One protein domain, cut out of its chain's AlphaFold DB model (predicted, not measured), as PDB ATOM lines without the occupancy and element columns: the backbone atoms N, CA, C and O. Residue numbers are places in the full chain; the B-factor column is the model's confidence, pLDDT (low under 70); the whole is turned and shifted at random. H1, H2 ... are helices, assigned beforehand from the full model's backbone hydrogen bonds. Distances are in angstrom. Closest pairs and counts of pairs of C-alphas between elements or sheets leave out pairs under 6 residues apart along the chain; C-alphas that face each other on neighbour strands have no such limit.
ATOM      1  N   GLY A  13     -30.687 -42.009 -43.419       97.44
ATOM      2  CA  GLY A  13     -29.546 -42.909 -43.559       97.44
ATOM      3  C   GLY A  13     -28.577 -42.483 -44.668       97.44
ATOM      4  O   GLY A  13     -27.370 -42.502 -44.460       97.44
ATOM      5  N   GLU A  14     -29.099 -42.004 -45.798       98.19
ATOM      6  CA  GLU A  14     -28.288 -41.470 -46.902       98.19
ATOM      7  C   GLU A  14     -27.419 -40.289 -46.454       98.19
ATOM      8  O   GLU A  14     -26.208 -40.307 -46.654       98.19
ATOM      9  N   GLU A  15     -28.003 -39.314 -45.749       97.81
ATOM     10  CA  GLU A  15     -27.256 -38.173 -45.207       97.81
ATOM     11  C   GLU A  15     -26.176 -38.625 -44.211       97.81
ATOM     12  O   GLU A  15     -25.087 -38.048 -44.160       97.81
ATOM     13  N   ILE A  16     -26.442 -39.660 -43.405       97.19
ATOM     14  CA  ILE A  16     -25.442 -40.235 -42.495       97.19
ATOM     15  C   ILE A  16     -24.282 -40.846 -43.288       97.19
ATOM     16  O   ILE A  16     -23.125 -40.523 -43.008       97.19
ATOM     17  N   ASP A  17     -24.570 -41.690 -44.275       98.06
ATOM     18  CA  ASP A  17     -23.545 -42.380 -45.062       98.06
ATOM     19  C   ASP A  17     -22.724 -41.399 -45.914       98.06
ATOM     20  O   ASP A  17     -21.501 -41.530 -46.008       98.06
ATOM     21  N   ASP A  18     -23.351 -40.352 -46.453       98.19
ATOM     22  CA  ASP A  18     -22.669 -39.278 -47.178       98.19
ATOM     23  C   ASP A  18     -21.763 -38.449 -46.260       98.19
ATOM     24  O   ASP A  18     -20.625 -38.114 -46.617       98.19
ATOM     25  N   ARG A  19     -22.205 -38.161 -45.028       97.25
ATOM     26  CA  ARG A  19     -21.354 -37.527 -44.007       97.25
ATOM     27  C   ARG A  19     -20.173 -38.405 -43.618       97.25
ATOM     28  O   ARG A  19     -19.083 -37.870 -43.429       97.25
ATOM     29  N   ILE A  20     -20.369 -39.717 -43.487       98.00
ATOM     30  CA  ILE A  20     -19.282 -40.659 -43.192       98.00
ATOM     31  C   ILE A  20     -18.277 -40.638 -44.346       98.00
ATOM     32  O   ILE A  20     -17.105 -40.338 -44.120       98.00
ATOM     33  N   ARG A  21     -18.741 -40.845 -45.585       97.62
ATOM     34  CA  ARG A  21     -17.894 -40.894 -46.786       97.62
ATOM     35  C   ARG A  21     -17.113 -39.601 -47.017       97.62
ATOM     36  O   ARG A  21     -15.964 -39.644 -47.443       97.62
ATOM     37  N   SER A  22     -17.725 -38.448 -46.746       98.19
ATOM     38  CA  SER A  22     -17.093 -37.140 -46.966       98.19
ATOM     39  C   SER A  22     -16.072 -36.744 -45.897       98.19
ATOM     40  O   SER A  22     -15.268 -35.845 -46.141       98.19
ATOM     41  N   ARG A  23     -16.095 -37.367 -44.710       98.00
ATOM     42  CA  ARG A  23     -15.299 -36.921 -43.549       98.00
ATOM     43  C   ARG A  23     -14.317 -37.961 -43.034       98.00
ATOM     44  O   ARG A  23     -13.357 -37.590 -42.364       98.00
ATOM     45  N   ILE A  24     -14.557 -39.240 -43.303       97.75
ATOM     46  CA  ILE A  24     -13.758 -40.349 -42.788       97.75
ATOM     47  C   ILE A  24     -13.047 -41.042 -43.948       97.75
ATOM     48  O   ILE A  24     -13.651 -41.362 -44.968       97.75
ATOM     49  N   THR A  25     -11.745 -41.275 -43.792       97.19
ATOM     50  CA  THR A  25     -10.948 -42.051 -44.746       97.19
ATOM     51  C   THR A  25     -10.975 -43.531 -44.372       97.19
ATOM     52  O   THR A  25     -10.587 -43.893 -43.262       97.19
ATOM     53  N   GLY A  26     -11.371 -44.377 -45.323       94.94
ATOM     54  CA  GLY A  26     -11.495 -45.824 -45.135       94.94
ATOM     55  C   GLY A  26     -12.843 -46.247 -44.547       94.94
ATOM     56  O   GLY A  26     -13.682 -45.413 -44.212       94.94
ATOM     57  N   ASP A  27     -13.038 -47.559 -44.430       94.94
ATOM     58  CA  ASP A  27     -14.308 -48.138 -43.995       94.94
ATOM     59  C   ASP A  27     -14.390 -48.264 -42.471       94.94
ATOM     60  O   ASP A  27     -13.463 -48.728 -41.793       94.94
ATOM     61  N   LEU A  28     -15.540 -47.885 -41.914       97.88
ATOM     62  CA  LEU A  28     -15.832 -48.088 -40.502       97.88
ATOM     63  C   LEU A  28     -16.179 -49.557 -40.244       97.88
ATOM     64  O   LEU A  28     -16.971 -50.173 -40.946       97.88
ATOM     65  N   ARG A  29     -15.608 -50.123 -39.179       97.75
ATOM     66  CA  ARG A  29     -15.746 -51.556 -38.855       97.75
ATOM     67  C   ARG A  29     -17.103 -51.957 -38.270       97.75
ATOM     68  O   ARG A  29     -17.387 -53.144 -38.173       97.75
ATOM     69  N   PHE A  30     -17.871 -50.988 -37.785       97.50
ATOM     70  CA  PHE A  30     -19.119 -51.220 -37.050       97.50
ATOM     71  C   PHE A  30     -20.210 -50.213 -37.402       97.50
ATOM     72  O   PHE A  30     -21.382 -50.524 -37.267       97.50
ATOM     73  N   TYR A  31     -19.839 -48.997 -37.791       98.06
ATOM     74  CA  TYR A  31     -20.762 -47.876 -37.816       98.06
ATOM     75  C   TYR A  31     -21.120 -47.491 -39.248       98.06
ATOM     76  O   TYR A  31     -20.242 -47.145 -40.031       98.06
ATOM     77  N   ASP A  32     -22.410 -47.508 -39.541       97.94
ATOM     78  CA  ASP A  32     -23.047 -47.061 -40.779       97.94
ATOM     79  C   ASP A  32     -24.412 -46.438 -40.435       97.94
ATOM     80  O   ASP A  32     -24.795 -46.352 -39.259       97.94
ATOM     81  N   SER A  33     -25.159 -45.985 -41.440       97.69
ATOM     82  CA  SER A  33     -26.511 -45.453 -41.249       97.69
ATOM     83  C   SER A  33     -27.467 -46.412 -40.530       97.69
ATOM     84  O   SER A  33     -28.225 -45.991 -39.651       97.69
ATOM     85  N   ILE A  34     -27.414 -47.709 -40.846       98.00
ATOM     86  CA  ILE A  34     -28.270 -48.737 -40.240       98.00
ATOM     87  C   ILE A  34     -27.981 -48.846 -38.741       98.00
ATOM     88  O   ILE A  34     -28.891 -48.782 -37.909       98.00
ATOM     89  N   THR A  35     -26.705 -48.963 -38.387       98.00
ATOM     90  CA  THR A  35     -26.233 -49.073 -37.007       98.00
ATOM     91  C   THR A  35     -26.522 -47.798 -36.227       98.00
ATOM     92  O   THR A  35     -26.966 -47.876 -35.080       98.00
ATOM     93  N   HIS A  36     -26.349 -46.625 -36.844       96.75
ATOM     94  CA  HIS A  36     -26.709 -45.341 -36.245       96.75
ATOM     95  C   HIS A  36     -28.168 -45.340 -35.782       96.75
ATOM     96  O   HIS A  36     -28.429 -45.119 -34.602       96.75
ATOM     97  N   HIS A  37     -29.117 -45.640 -36.673       95.75
ATOM     98  CA  HIS A  37     -30.537 -45.667 -36.314       95.75
ATOM     99  C   HIS A  37     -30.861 -46.764 -35.293       95.75
ATOM    100  O   HIS A  37     -31.627 -46.532 -34.354       95.75
ATOM    101  N   ALA A  38     -30.256 -47.948 -35.428       96.19
ATOM    102  CA  ALA A  38     -30.470 -49.056 -34.503       96.19
ATOM    103  C   ALA A  38     -30.058 -48.714 -33.060       96.19
ATOM    104  O   ALA A  38     -30.775 -49.075 -32.128       96.19
ATOM    105  N   LEU A  39     -28.967 -47.962 -32.860       95.62
ATOM    106  CA  LEU A  39     -28.508 -47.532 -31.531       95.62
ATOM    107  C   LEU A  39     -29.529 -46.661 -30.779       95.62
ATOM    108  O   LEU A  39     -29.507 -46.623 -29.548       95.62
ATOM    109  N   PHE A  40     -30.436 -45.987 -31.491       93.69
ATOM    110  CA  PHE A  40     -31.499 -45.174 -30.890       93.69
ATOM    111  C   PHE A  40     -32.844 -45.911 -30.767       93.69
ATOM    112  O   PHE A  40     -33.767 -45.408 -30.121       93.69
ATOM    113  N   ASN A  41     -32.956 -47.135 -31.292       94.75
ATOM    114  CA  ASN A  41     -34.156 -47.967 -31.194       94.75
ATOM    115  C   ASN A  41     -34.154 -48.812 -29.913       94.75
ATOM    116  O   ASN A  41     -33.874 -50.010 -29.910       94.75
ATOM    117  N   LEU A  42     -34.498 -48.172 -28.795       96.62
ATOM    118  CA  LEU A  42     -34.465 -48.819 -27.486       96.62
ATOM    119  C   LEU A  42     -35.597 -49.857 -27.291       96.62
ATOM    120  O   LEU A  42     -36.764 -49.596 -27.636       96.62
ATOM    121  N   PRO A  43     -35.305 -51.002 -26.636       97.94
ATOM    122  CA  PRO A  43     -36.311 -51.940 -26.151       97.94
ATOM    123  C   PRO A  43     -37.438 -51.263 -25.364       97.94
ATOM    124  O   PRO A  43     -37.243 -50.256 -24.681       97.94
ATOM    125  N   LYS A  44     -38.642 -51.851 -25.418       98.06
ATOM    126  CA  LYS A  44     -39.856 -51.279 -24.803       98.06
ATOM    127  C   LYS A  44     -39.685 -50.953 -23.317       98.06
ATOM    128  O   LYS A  44     -40.145 -49.900 -22.888       98.06
ATOM    129  N   TYR A  45     -39.046 -51.837 -22.551       98.12
ATOM    130  CA  TYR A  45     -38.870 -51.636 -21.112       98.12
ATOM    131  C   TYR A  45     -37.946 -50.445 -20.814       98.12
ATOM    132  O   TYR A  45     -38.315 -49.594 -20.015       98.12
ATOM    133  N   LEU A  46     -36.836 -50.289 -21.549       98.06
ATOM    134  CA  LEU A  46     -35.942 -49.138 -21.386       98.06
ATOM    135  C   LEU A  46     -36.637 -47.817 -21.713       98.06
ATOM    136  O   LEU A  46     -36.465 -46.844 -20.990       98.06
ATOM    137  N   ARG A  47     -37.467 -47.775 -22.764       97.75
ATOM    138  CA  ARG A  47     -38.261 -46.571 -23.074       97.75
ATOM    139  C   ARG A  47     -39.205 -46.202 -21.928       97.75
ATOM    140  O   ARG A  47     -39.343 -45.026 -21.609       97.75
ATOM    141  N   ALA A  48     -39.842 -47.196 -21.307       98.12
ATOM    142  CA  ALA A  48     -40.720 -46.972 -20.163       98.12
ATOM    143  C   ALA A  48     -39.944 -46.457 -18.940       98.12
ATOM    144  O   ALA A  48     -40.388 -45.502 -18.308       98.12
ATOM    145  N   ASP A  49     -38.784 -47.040 -18.641       98.06
ATOM    146  CA  ASP A  49     -37.968 -46.645 -17.490       98.06
ATOM    147  C   ASP A  49     -37.370 -45.243 -17.662       98.06
ATOM    148  O   ASP A  49     -37.419 -44.443 -16.728       98.06
ATOM    149  N   ILE A  50     -36.897 -44.899 -18.866       96.81
ATOM    150  CA  ILE A  50     -36.419 -43.545 -19.192       96.81
ATOM    151  C   ILE A  50     -37.537 -42.517 -18.998       96.81
ATOM    152  O   ILE A  50     -37.312 -41.489 -18.368       96.81
ATOM    153  N   ASN A  51     -38.755 -42.807 -19.467       97.19
ATOM    154  CA  ASN A  51     -39.901 -41.905 -19.303       97.19
ATOM    155  C   ASN A  51     -40.359 -41.760 -17.843       97.19
ATOM    156  O   ASN A  51     -40.996 -40.768 -17.497       97.19
ATOM    157  N   ARG A  52     -40.083 -42.754 -16.991       98.00
ATOM    158  CA  ARG A  52     -40.425 -42.735 -15.561       98.00
ATOM    159  C   ARG A  52     -39.356 -42.080 -14.692       98.00
ATOM    160  O   ARG A  52     -39.652 -41.765 -13.541       98.00
ATOM    161  N   GLN A  53     -38.132 -41.928 -15.191       96.19
ATOM    162  CA  GLN A  53     -37.033 -41.359 -14.423       96.19
ATOM    163  C   GLN A  53     -37.264 -39.862 -14.179       96.19
ATOM    164  O   GLN A  53     -37.487 -39.093 -15.108       96.19
TER     165      GLN A  53
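AT A GLANCE: This is residues 13 to 53 of the 74 residues of an uncharacterized protein of Planctomycetes bacterium RIFOXYD12_FULL_42_12 (UniProt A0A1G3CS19). An extended rod of three short helices strung end to end: H1 and H2 meet at their first residues, the loop of residues 24 to 32 folds back from the end of H1 to H2, and H3 stands free at the far end. The printed part has 41 residues, with three named helices, H1, H2, H3 in chain order, and no named strand; the class is all helix. The radius of gyration of the C-alphas is 14.2 A and the spans are 41 by 19 by 14 A.

IN THESE COORDINATES: H1, residues 13 to 23, begins at C-alpha 13 (-29.546, -42.909, -43.559) and is 15.5 A long. H2, residues 33 to 40, is 11.5 A long. H3, residues 44 to 52, is 12.6 A long and ends at C-alpha 52 (-40.425, -42.735, -15.561).

HOW THE PARTS SIT: H1 and H2 touch, their closest C-alphas, of Gly 13 and Ser 33, being 4.6 A apart. They run opposite ways at a steep tilt of 68 degrees, only just short of about perpendicular. H3 is apart from H1 and from H2. In H1 and H3 every O i to N i+4 pair is within hydrogen-bond range; in H2, 3 of 4 are.

THE WHOLE: The C-alphas farthest apart, of Thr 25 and Arg 52, are 41.5 A apart. The printed part has no cut and no long link; no printed residue is under 70 in pLDDT.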